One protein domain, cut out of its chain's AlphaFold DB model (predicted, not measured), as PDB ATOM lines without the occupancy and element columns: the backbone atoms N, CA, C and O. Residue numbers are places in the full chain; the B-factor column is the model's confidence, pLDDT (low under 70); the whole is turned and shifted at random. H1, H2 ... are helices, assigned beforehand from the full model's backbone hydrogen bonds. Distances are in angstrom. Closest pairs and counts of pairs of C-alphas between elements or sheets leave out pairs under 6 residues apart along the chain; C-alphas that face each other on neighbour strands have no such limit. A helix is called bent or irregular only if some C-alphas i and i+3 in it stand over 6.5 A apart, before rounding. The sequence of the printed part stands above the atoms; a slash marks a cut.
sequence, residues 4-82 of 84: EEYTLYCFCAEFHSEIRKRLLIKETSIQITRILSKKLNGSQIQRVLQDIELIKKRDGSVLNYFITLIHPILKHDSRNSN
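What this domain is: This is residues 4 to 82 of the 84 residues of an uncharacterized protein of Rossellomorea vietnamensis (UniProt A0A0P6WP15). A long bent helix, H5, and the helix before it, H4, make one long layer of the model, with H4 folded back on the first arm of H5 as a helical hairpin. Over this layer lie the first three helices, H1, H2 and H3, with H1 packing on H4, H2 on the first arm H5a and H3 crossing the second arm H5b. The printed part has 79 residues with five named helices, in the order H1, H2, H3, H4, H5 along the chain, and no named strand; the class is all helix. The whole is compact, with a radius of gyration of the C-alphas of 12.0 A, and it spans 40 by 27 by 18 A, only just elongated.

Where its parts are: The longest helix by residues is H5, residues 62 to 80, with 19 residues. By its hydrogen bonds it was assigned as one helix, but it is bent: C-alphas 69 and 72 are 6.6 A apart, where about 5 A is found in a regular helix. Its first arm H5a, residues 62 to 69, starts with C-alpha 62 at (48.632, 16.302, -28.752) and is 10.7 A from first to last C-alpha. Its second arm H5b, residues 72 to 80, is 12.8 A long and ends with C-alpha 80 at (38.528, -7.602, -38.843); residues 70 and 71 belong to neither arm. H4, residues 42 to 57, is 23.0 A from first to last C-alpha. H3, residues 29 to 39, is 15.4 A long, and H2, residues 16 to 23, is 10.4 A long. H1, residues 4 to 14, is also 15.4 A long and begins with C-alpha 4 at (32.041, 16.829, -32.788).

How they stand to each other: H5, taken whole, is the hub, touching three other helices. The lines of H5a and H5b stand at a steep tilt of 40 degrees. H5a and H4 form a helical hairpin: they touch and run opposite ways at a shallow tilt of 33 degrees, only just short of steep. H4 touches H5a with residues 52 to 56 alone, and the closest C-alphas of the two are those of Ile 52 and Val 62, 6.0 A apart. H2 touches H5a, the same way at a steep tilt of 51 degrees, with the C-alphas of Ile 19 and Ile 67 closest at 6.3 A. H3 touches H5b about perpendicular, at 86 degrees, with the C-alphas of Leu 36 and Ile 73 closest at 7.3 A. H1 touches H3, opposite ways at a steep tilt of 41 degrees, with the C-alphas of Cys 12 and Ser 29 closest at 5.0 A. H1 also touches H4, with residues 42 to 49 of H4 alone, the same way at a steep tilt of 47 degrees; the C-alphas of Glu 4 and Ile 45 are closest at 7.0 A. H1 and H5a are near each other, and H1 and H2 meet only through their link. Among the pairs that are apart are H1 and H5b, and H2 and H4. Every pair of O of residue i and N of residue i+4 is within hydrogen-bond range in H1, H2, H3, H4, H5a and H5b.

The domain as a whole: The two C-alphas farthest apart are those of Lys 57 and Asn 82, at 40.8 A. The printed part runs from residue 4 to residue 82 without a cut, out of a full chain of 84 residues. The four links between helices are tight, and no link is long. The mean pLDDT of the printed part is 87.3; residues 77 to 82 are under 70, and H5b has a mean of 72.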
ATOM      1  N   GLU A   4      30.993  17.592 -33.472       87.56
ATOM      2  CA  GLU A   4      32.041  16.829 -32.788       87.56
ATOM      3  C   GLU A   4      32.831  15.964 -33.774       87.56
ATOM      4  O   GLU A   4      34.060  15.970 -33.756       87.56
ATOM      5  N   GLU A   5      32.141  15.282 -34.693       88.25
ATOM      6  CA  GLU A   5      32.787  14.507 -35.755       88.25
ATOM      7  C   GLU A   5      33.595  15.394 -36.710       88.25
ATOM      8  O   GLU A   5      34.670  15.001 -37.155       88.25
ATOM      9  N   TYR A   6      33.108  16.602 -37.010       91.94
ATOM     10  CA  TYR A   6      33.855  17.579 -37.802       91.94
ATOM     11  C   TYR A   6      35.125  18.036 -37.084       91.94
ATOM     12  O   TYR A   6      36.191  18.107 -37.690       91.94
ATOM     13  N   THR A   7      35.041  18.273 -35.777       91.62
ATOM     14  CA  THR A   7      36.212  18.638 -34.971       91.62
ATOM     15  C   THR A   7      37.226  17.490 -34.923       91.62
ATOM     16  O   THR A   7      38.424  17.705 -35.110       91.62
ATOM     17  N   LEU A   8      36.754  16.251 -34.759       91.44
ATOM     18  CA  LEU A   8      37.595  15.055 -34.817       91.44
ATOM     19  C   LEU A   8      38.260  14.884 -36.193       91.44
ATOM     20  O   LEU A   8      39.438  14.527 -36.267       91.44
ATOM     21  N   TYR A   9      37.532  15.179 -37.272       93.81
ATOM     22  CA  TYR A   9      38.073  15.203 -38.628       93.81
ATOM     23  C   TYR A   9      39.212  16.210 -38.776       93.81
ATOM     24  O   TYR A   9      40.256  15.855 -39.325       93.81
ATOM     25  N   CYS A  10      39.050  17.430 -38.260       93.75
ATOM     26  CA  CYS A  10      40.097  18.449 -38.310       93.75
ATOM     27  C   CYS A  10      41.398  17.952 -37.663       93.75
ATOM     28  O   CYS A  10      42.454  18.078 -38.274       93.75
ATOM     29  N   PHE A  11      41.326  17.291 -36.503       91.81
ATOM     30  CA  PHE A  11      42.510  16.690 -35.873       91.81
ATOM     31  C   PHE A  11      43.098  15.528 -36.680       91.81
ATOM     32  O   PHE A  11      44.317  15.419 -36.825       91.81
ATOM     33  N   CYS A  12      42.247  14.668 -37.250       91.56
ATOM     34  CA  CYS A  12      42.706  13.606 -38.147       91.56
ATOM     35  C   CYS A  12      43.430  14.169 -39.370       91.56
ATOM     36  O   CYS A  12      44.383  13.548 -39.829       91.56
ATOM     37  N   ALA A  13      42.979  15.305 -39.908       94.19
ATOM     38  CA  ALA A  13      43.590  15.975 -41.048       94.19
ATOM     39  C   ALA A  13      44.906  16.669 -40.667       94.19
ATOM     40  O   ALA A  13      45.904  16.475 -41.358       94.19
ATOM     41  N   GLU A  14      44.924  17.401 -39.551       93.62
ATOM     42  CA  GLU A  14      46.104  18.100 -39.025       93.62
ATOM     43  C   GLU A  14      47.278  17.137 -38.798       93.62
ATOM     44  O   GLU A  14      48.396  17.386 -39.247       93.62
ATOM     45  N   PHE A  15      47.016  15.989 -38.167       91.06
ATOM     46  CA  PHE A  15      48.058  15.025 -37.805       91.06
ATOM     47  C   PHE A  15      48.216  13.867 -38.797       91.06
ATOM     48  O   PHE A  15      49.033  12.975 -38.562       91.06
ATOM     49  N   HIS A  16      47.475  13.864 -39.913       91.56
ATOM     50  CA  HIS A  16      47.395  12.722 -40.837       91.56
ATOM     51  C   HIS A  16      48.767  12.213 -41.282       91.56
ATOM     52  O   HIS A  16      49.055  11.019 -41.186       91.56
ATOM     53  N   SER A  17      49.624  13.130 -41.736       90.94
ATOM     54  CA  SER A  17      50.958  12.812 -42.254       90.94
ATOM     55  C   SER A  17      51.824  12.111 -41.204       90.94
ATOM     56  O   SER A  17      52.459  11.096 -41.487       90.94
ATOM     57  N   GLU A  18      51.797  12.596 -39.962       92.06
ATOM     58  CA  GLU A  18      52.589  12.042 -38.861       92.06
ATOM     59  C   GLU A  18      52.030  10.711 -38.349       92.06
ATOM     60  O   GLU A  18      52.793   9.770 -38.114       92.06
ATOM     61  N   ILE A  19      50.703  10.584 -38.251       87.75
ATOM     62  CA  ILE A  19      50.040   9.314 -37.923       87.75
ATOM     63  C   ILE A  19      50.415   8.258 -38.967       87.75
ATOM     64  O   ILE A  19      50.810   7.150 -38.608       87.75
ATOM     65  N   ARG A  20      50.347   8.605 -40.257       88.12
ATOM     66  CA  ARG A  20      50.682   7.700 -41.361       88.12
ATOM     67  C   ARG A  20      52.120   7.201 -41.276       88.12
ATOM     68  O   ARG A  20      52.351   6.004 -41.424       88.12
ATOM     69  N   LYS A  21      53.075   8.096 -41.010       88.81
ATOM     70  CA  LYS A  21      54.492   7.735 -40.849       88.81
ATOM     71  C   LYS A  21      54.712   6.802 -39.657       88.81
ATOM     72  O   LYS A  21      55.437   5.824 -39.785       88.81
ATOM     73  N   ARG A  22      54.091   7.095 -38.511       88.06
ATOM     74  CA  ARG A  22      54.329   6.361 -37.256       88.06
ATOM     75  C   ARG A  22      53.588   5.032 -37.167       88.06
ATOM     76  O   ARG A  22      54.117   4.091 -36.589       88.06
ATOM     77  N   LEU A  23      52.376   4.958 -37.712       86.31
ATOM     78  CA  LEU A  23      51.536   3.758 -37.651       86.31
ATOM     79  C   LEU A  23      51.582   2.910 -38.925       86.31
ATOM     80  O   LEU A  23      51.025   1.817 -38.929       86.31
ATOM     81  N   LEU A  24      52.233   3.387 -39.994       85.88
ATOM     82  CA  LEU A  24      52.316   2.705 -41.295       85.88
ATOM     83  C   LEU A  24      50.937   2.361 -41.890       85.88
ATOM     84  O   LEU A  24      50.750   1.328 -42.531       85.88
ATOM     85  N   ILE A  25      49.966   3.246 -41.676       82.31
ATOM     86  CA  ILE A  25      48.575   3.073 -42.113       82.31
ATOM     87  C   ILE A  25      48.350   3.599 -43.541       82.31
ATOM     88  O   ILE A  25      49.144   4.387 -44.065       82.31
ATOM     89  N   LYS A  26      47.267   3.167 -44.198       87.62
ATOM     90  CA  LYS A  26      46.911   3.594 -45.573       87.62
ATOM     91  C   LYS A  26      45.681   4.500 -45.615       87.62
ATOM     92  O   LYS A  26      45.419   5.137 -46.631       87.62
ATOM     93  N   GLU A  27      44.946   4.557 -44.516       89.44
ATOM     94  CA  GLU A  27      43.701   5.279 -44.348       89.44
ATOM     95  C   GLU A  27      43.924   6.790 -44.471       89.44
ATOM     96  O   GLU A  27      44.838   7.369 -43.882       89.44
ATOM     97  N   THR A  28      43.059   7.446 -45.239       92.88
ATOM     98  CA  THR A  28      42.931   8.910 -45.305       92.88
ATOM     99  C   THR A  28      42.380   9.479 -43.995       92.88
ATOM    100  O   THR A  28      41.738   8.764 -43.227       92.88
ATOM    101  N   SER A  29      42.547  10.782 -43.748       92.19
ATOM    102  CA  SER A  29      41.981  11.455 -42.563       92.19
ATOM    103  C   SER A  29      40.468  11.238 -42.422       92.19
ATOM    104  O   SER A  29      39.982  10.966 -41.324       92.19
ATOM    105  N   ILE A  30      39.725  11.262 -43.535       93.38
ATOM    106  CA  ILE A  30      38.283  10.969 -43.570       93.38
ATOM    107  C   ILE A  30      38.001   9.524 -43.141       93.38
ATOM    108  O   ILE A  30      37.077   9.280 -42.365       93.38
ATOM    109  N   GLN A  31      38.777   8.552 -43.629       92.50
ATOM    110  CA  GLN A  31      38.602   7.145 -43.256       92.50
ATOM    111  C   GLN A  31      38.929   6.908 -41.782       92.50
ATOM    112  O   GLN A  31      38.138   6.264 -41.100       92.50
ATOM    113  N   ILE A  32      40.021   7.488 -41.274       91.25
ATOM    114  CA  ILE A  32      40.373   7.430 -39.848       91.25
ATOM    115  C   ILE A  32      39.235   8.015 -39.007       91.25
ATOM    116  O   ILE A  32      38.767   7.359 -38.082       91.25
ATOM    117  N   THR A  33      38.721   9.192 -39.376       92.44
ATOM    118  CA  THR A  33      37.590   9.823 -38.673       92.44
ATOM    119  C   THR A  33      36.376   8.902 -38.647       92.44
ATOM    120  O   THR A  33      35.806   8.670 -37.591       92.44
ATOM    121  N   ARG A  34      36.001   8.315 -39.792       91.75
ATOM    122  CA  ARG A  34      34.860   7.389 -39.873       91.75
ATOM    123  C   ARG A  34      35.052   6.149 -39.007       91.75
ATOM    124  O   ARG A  34      34.083   5.681 -38.417       91.75
ATOM    125  N   ILE A  35      36.265   5.598 -38.944       91.06
ATOM    126  CA  ILE A  35      36.565   4.454 -38.076       91.06
ATOM    127  C   ILE A  35      36.415   4.870 -36.611       91.06
ATOM    128  O   ILE A  35      35.734   4.183 -35.852       91.06
ATOM    129  N   LEU A  36      36.977   6.017 -36.225       90.56
ATOM    130  CA  LEU A  36      36.853   6.542 -34.868       90.56
ATOM    131  C   LEU A  36      35.389   6.801 -34.494       90.56
ATOM    132  O   LEU A  36      34.950   6.293 -33.469       90.56
ATOM    133  N   SER A  37      34.606   7.466 -35.345       90.44
ATOM    134  CA  SER A  37      33.171   7.708 -35.121       90.44
ATOM    135  C   SER A  37      32.339   6.431 -34.987       90.44
ATOM    136  O   SER A  37      31.300   6.436 -34.340       90.44
ATOM    137  N   LYS A  38      32.760   5.318 -35.605       90.38
ATOM    138  CA  LYS A  38      32.075   4.020 -35.464       90.38
ATOM    139  C   LYS A  38      32.419   3.301 -34.162       90.38
ATOM    140  O   LYS A  38      31.648   2.458 -33.714       90.38
ATOM    141  N   LYS A  39      33.606   3.557 -33.610       90.75
ATOM    142  CA  LYS A  39      34.148   2.846 -32.440       90.75
ATOM    143  C   LYS A  39      33.977   3.631 -31.148       90.75
ATOM    144  O   LYS A  39      33.934   3.029 -30.080       90.75
ATOM    145  N   LEU A  40      33.895   4.950 -31.256       90.38
ATOM    146  CA  LEU A  40      33.679   5.872 -30.159       90.38
ATOM    147  C   LEU A  40      32.235   6.368 -30.209       90.38
ATOM    148  O   LEU A  40      31.764   6.828 -31.245       90.38
ATOM    149  N   ASN A  41      31.536   6.296 -29.083       89.12
ATOM    150  CA  ASN A  41      30.249   6.961 -28.926       89.12
ATOM    151  C   ASN A  41      30.439   8.474 -28.672       89.12
ATOM    152  O   ASN A  41      31.554   8.943 -28.435       89.12
ATOM    153  N   GLY A  42      29.345   9.243 -28.692       87.81
ATOM    154  CA  GLY A  42      29.402  10.704 -28.545       87.81
ATOM    155  C   GLY A  42      30.124  11.176 -27.276       87.81
ATOM    156  O   GLY A  42      30.968  12.065 -27.347       87.81
ATOM    157  N   SER A  43      29.896  10.530 -26.127       90.75
ATOM    158  CA  SER A  43      30.562  10.923 -24.875       90.75
ATOM    159  C   SER A  43      32.065  10.620 -24.881       90.75
ATOM    160  O   SER A  43      32.851  11.371 -24.303       90.75
ATOM    161  N   GLN A  44      32.492   9.559 -25.572       92.25
ATOM    162  CA  GLN A  44      33.907   9.258 -25.782       92.25
ATOM    163  C   GLN A  44      34.570  10.270 -26.719       92.25
ATOM    164  O   GLN A  44      35.670  10.728 -26.418       92.25
ATOM    165  N   ILE A  45      33.905  10.660 -27.813       90.81
ATOM    166  CA  ILE A  45      34.410  11.705 -28.718       90.81
ATOM    167  C   ILE A  45      34.560  13.021 -27.952       90.81
ATOM    168  O   ILE A  45      35.618  13.644 -28.003       90.81
ATOM    169  N   GLN A  46      33.549  13.408 -27.176       91.75
ATOM    170  CA  GLN A  46      33.598  14.619 -26.364       91.75
ATOM    171  C   GLN A  46      34.771  14.600 -25.372       91.75
ATOM    172  O   GLN A  46      35.480  15.598 -25.241       91.75
ATOM    173  N   ARG A  47      35.030  13.458 -24.720       93.50
ATOM    174  CA  ARG A  47      36.181  13.300 -23.819       93.50
ATOM    175  C   ARG A  47      37.515  13.444 -24.551       93.50
ATOM    176  O   ARG A  47      38.390  14.142 -24.057       93.50
ATOM    177  N   VAL A  48      37.657  12.854 -25.739       91.94
ATOM    178  CA  VAL A  48      38.867  13.006 -26.568       91.94
ATOM    179  C   VAL A  48      39.120  14.477 -26.897       91.94
ATOM    180  O   VAL A  48      40.245  14.952 -26.766       91.94
ATOM    181  N   LEU A  49      38.078  15.219 -27.281       91.94
ATOM    182  CA  LEU A  49      38.195  16.648 -27.575       91.94
ATOM    183  C   LEU A  49      38.598  17.458 -26.329       91.94
ATOM    184  O   LEU A  49      39.451  18.338 -26.422       91.94
ATOM    185  N   GLN A  50      38.042  17.133 -25.159       93.50
ATOM    186  CA  GLN A  50      38.413  17.769 -23.887       93.50
ATOM    187  C   GLN A  50      39.868  17.484 -23.491       93.50
ATOM    188  O   GLN A  50      40.581  18.404 -23.085       93.50
ATOM    189  N   ASP A  51      40.321  16.238 -23.637       94.12
ATOM    190  CA  ASP A  51      41.698  15.838 -23.340       94.12
ATOM    191  C   ASP A  51      42.689  16.566 -24.254       94.12
ATOM    192  O   ASP A  51      43.705  17.076 -23.781       94.12
ATOM    193  N   ILE A  52      42.380  16.686 -25.551       91.50
ATOM    194  CA  ILE A  52      43.212  17.436 -26.503       91.50
ATOM    195  C   ILE A  52      43.357  18.899 -26.070       91.50
ATOM    196  O   ILE A  52      44.473  19.420 -26.033       91.50
ATOM    197  N   GLU A  53      42.258  19.557 -25.702       91.31
ATOM    198  CA  GLU A  53      42.294  20.943 -25.228       91.31
ATOM    199  C   GLU A  53      43.091  21.096 -23.924       91.31
ATOM    200  O   GLU A  53      43.839  22.062 -23.757       91.31
ATOM    201  N   LEU A  54      43.002  20.128 -23.008       94.06
ATOM    202  CA  LEU A  54      43.807  20.122 -21.787       94.06
ATOM    203  C   LEU A  54      45.303  19.952 -22.082       94.06
ATOM    204  O   LEU A  54      46.129  20.631 -21.472       94.06
ATOM    205  N   ILE A  55      45.657  19.057 -23.005       92.75
ATOM    206  CA  ILE A  55      47.046  18.795 -23.397       92.75
ATOM    207  C   ILE A  55      47.660  20.037 -24.043       92.75
ATOM    208  O   ILE A  55      48.772  20.408 -23.669       92.75
ATOM    209  N   LYS A  56      46.925  20.717 -24.936       88.31
ATOM    210  CA  LYS A  56      47.358  21.996 -25.524       88.31
ATOM    211  C   LYS A  56      47.667  23.038 -24.450       88.31
ATOM    212  O   LYS A  56      48.706  23.675 -24.508       88.31
ATOM    213  N   LYS A  57      46.799  23.176 -23.439       92.69
ATOM    214  CA  LYS A  57      46.988  24.132 -22.329       92.69
ATOM    215  C   LYS A  57      48.194  23.832 -21.437       92.69
ATOM    216  O   LYS A  57      48.602  24.699 -20.674       92.69
ATOM    217  N   ARG A  58      48.710  22.603 -21.470       93.44
ATOM    218  CA  ARG A  58      49.847  22.145 -20.658       93.44
ATOM    219  C   ARG A  58      51.129  21.986 -21.477       93.44
ATOM    220  O   ARG A  58      52.043  21.315 -21.009       93.44
ATOM    221  N   ASP A  59      51.161  22.518 -22.701       86.62
ATOM    222  CA  ASP A  59      52.267  22.362 -23.657       86.62
ATOM    223  C   ASP A  59      52.675  20.892 -23.894       86.62
ATOM    224  O   ASP A  59      53.834  20.558 -24.142       86.62
ATOM    225  N   GLY A  60      51.706  19.975 -23.807       87.56
ATOM    226  CA  GLY A  60      51.916  18.554 -24.058       87.56
ATOM    227  C   GLY A  60      51.797  18.182 -25.541       87.56
ATOM    228  O   GLY A  60      51.246  18.911 -26.365       87.56
ATOM    229  N   SER A  61      52.269  16.985 -25.901       91.31
ATOM    230  CA  SER A  61      52.188  16.494 -27.284       91.31
ATOM    231  C   SER A  61      50.806  15.914 -27.607       91.31
ATOM    232  O   SER A  61      50.546  14.730 -27.372       91.31
ATOM    233  N   VAL A  62      49.938  16.735 -28.211       91.69
ATOM    234  CA  VAL A  62      48.632  16.302 -28.752       91.69
ATOM    235  C   VAL A  62      48.801  15.132 -29.724       91.69
ATOM    236  O   VAL A  62      48.064  14.152 -29.640       91.69
ATOM    237  N   LEU A  63      49.823  15.184 -30.585       90.62
ATOM    238  CA  LEU A  63      50.145  14.119 -31.534       90.62
ATOM    239  C   LEU A  63      50.361  12.765 -30.842       90.62
ATOM    240  O   LEU A  63      49.792  11.762 -31.270       90.62
ATOM    241  N   ASN A  64      51.172  12.714 -29.779       91.00
ATOM    242  CA  ASN A  64      51.461  11.456 -29.086       91.00
ATOM    243  C   ASN A  64      50.208  10.875 -28.418       91.00
ATOM    244  O   ASN A  64      49.974   9.667 -28.509       91.00
ATOM    245  N   TYR A  65      49.390  11.720 -27.784       92.44
ATOM    246  CA  TYR A  65      48.105  11.295 -27.221       92.44
ATOM    247  C   TYR A  65      47.191  10.733 -28.312       92.44
ATOM    248  O   TYR A  65      46.675   9.622 -28.193       92.44
ATOM    249  N   PHE A  66      47.059  11.462 -29.419       88.69
ATOM    250  CA  PHE A  66      46.163  11.088 -30.502       88.69
ATOM    251  C   PHE A  66      46.592   9.785 -31.184       88.69
ATOM    252  O   PHE A  66      45.765   8.911 -31.429       88.69
ATOM    253  N   ILE A  67      47.894   9.579 -31.393       89.00
ATOM    254  CA  ILE A  67      48.439   8.304 -31.882       89.00
ATOM    255  C   ILE A  67      48.171   7.162 -30.897       89.00
ATOM    256  O   ILE A  67      47.793   6.073 -31.327       89.00
ATOM    257  N   THR A  68      48.334   7.401 -29.594       91.06
ATOM    258  CA  THR A  68      48.080   6.395 -28.548       91.06
ATOM    259  C   THR A  68      46.620   5.943 -28.544       91.06
ATOM    260  O   THR A  68      46.348   4.759 -28.361       91.06
ATOM    261  N   LEU A  69      45.687   6.861 -28.809       89.38
ATOM    262  CA  LEU A  69      44.264   6.565 -28.960       89.38
ATOM    263  C   LEU A  69      43.959   5.818 -30.271       89.38
ATOM    264  O   LEU A  69      43.258   4.807 -30.270       89.38
ATOM    265  N   ILE A  70      44.473   6.315 -31.399       86.62
ATOM    266  CA  ILE A  70      44.148   5.818 -32.745       86.62
ATOM    267  C   ILE A  70      44.725   4.427 -32.996       86.62
ATOM    268  O   ILE A  70      44.058   3.576 -33.583       86.62
ATOM    269  N   HIS A  71      45.962   4.185 -32.568       89.25
ATOM    270  CA  HIS A  71      46.688   2.954 -32.863       89.25
ATOM    271  C   HIS A  71      45.929   1.667 -32.489       89.25
ATOM    272  O   HIS A  71      45.780   0.810 -33.366       89.25
ATOM    273  N   PRO A  72      45.406   1.491 -31.255       89.12
ATOM    274  CA  PRO A  72      44.648   0.291 -30.914       89.12
ATOM    275  C   PRO A  72      43.347   0.175 -31.716       89.12
ATOM    276  O   PRO A  72      42.990  -0.933 -32.113       89.12
ATOM    277  N   ILE A  73      42.669   1.294 -31.998       88.75
ATOM    278  CA  ILE A  73      41.399   1.305 -32.733       88.75
ATOM    279  C   ILE A  73      41.609   0.849 -34.182       88.75
ATOM    280  O   ILE A  73      40.903  -0.043 -34.653       88.75
ATOM    281  N   LEU A  74      42.614   1.404 -34.866       84.81
ATOM    282  CA  LEU A  74      42.939   1.020 -36.240       84.81
ATOM    283  C   LEU A  74      43.447  -0.423 -36.320       84.81
ATOM    284  O   LEU A  74      42.991  -1.181 -37.169       84.81
ATOM    285  N   LYS A  75      44.313  -0.852 -35.393       81.62
ATOM    286  CA  LYS A  75      44.829  -2.233 -35.358       81.62
ATOM    287  C   LYS A  75      43.714  -3.272 -35.199       81.62
ATOM    288  O   LYS A  75      43.818  -4.369 -35.750       81.62
ATOM    289  N   HIS A  76      42.666  -2.948 -34.443       71.06
ATOM    290  CA  HIS A  76      41.511  -3.828 -34.276       71.06
ATOM    291  C   HIS A  76      40.645  -3.904 -35.542       71.06
ATOM    292  O   HIS A  76      40.105  -4.965 -35.846       71.06
ATOM    293  N   ASP A  77      40.533  -2.808 -36.295       66.69
ATOM    294  CA  ASP A  77      39.744  -2.755 -37.533       66.69
ATOM    295  C   ASP A  77      40.461  -3.430 -38.716       66.69
ATOM    296  O   ASP A  77      39.848  -4.202 -39.458       66.69
ATOM    297  N   SER A  78      41.787  -3.271 -38.823       59.12
ATOM    298  CA  SER A  78      42.594  -3.976 -39.831       59.12
ATOM    299  C   SER A  78      42.547  -5.499 -39.661       59.12
ATOM    300  O   SER A  78      42.583  -6.228 -40.645       59.12
ATOM    301  N   ARG A  79      42.432  -6.003 -38.423       56.91
ATOM    302  CA  ARG A  79      42.302  -7.448 -38.151       56.91
ATOM    303  C   ARG A  79      40.926  -8.010 -38.510       56.91
ATOM    304  O   ARG A  79      40.839  -9.178 -38.869       56.91
ATOM    305  N   ASN A  80      39.878  -7.191 -38.454       48.88
ATOM    306  CA  ASN A  80      38.528  -7.602 -38.843       48.88
ATOM    307  C   ASN A  80      38.304  -7.563 -40.365       48.88
ATOM    308  O   ASN A  80      37.363  -8.182 -40.850       48.88
ATOM    309  N   SER A  81      39.173  -6.882 -41.119       42.78
ATOM    310  CA  SER A  81      39.087  -6.773 -42.583       42.78
ATOM    311  C   SER A  81      39.660  -7.978 -43.356       42.78
ATOM    312  O   SER A  81      39.664  -7.945 -44.580       42.78
ATOM    313  N   ASN A  82      40.106  -9.047 -42.680       39.38
ATOM    314  CA  ASN A  82      40.590 -10.289 -43.315       39.38
ATOM    315  C   ASN A  82      39.501 -11.373 -43.498       39.38
ATOM    316  O   ASN A  82      39.833 -12.526 -43.750       39.38
TER     317      ASN A  82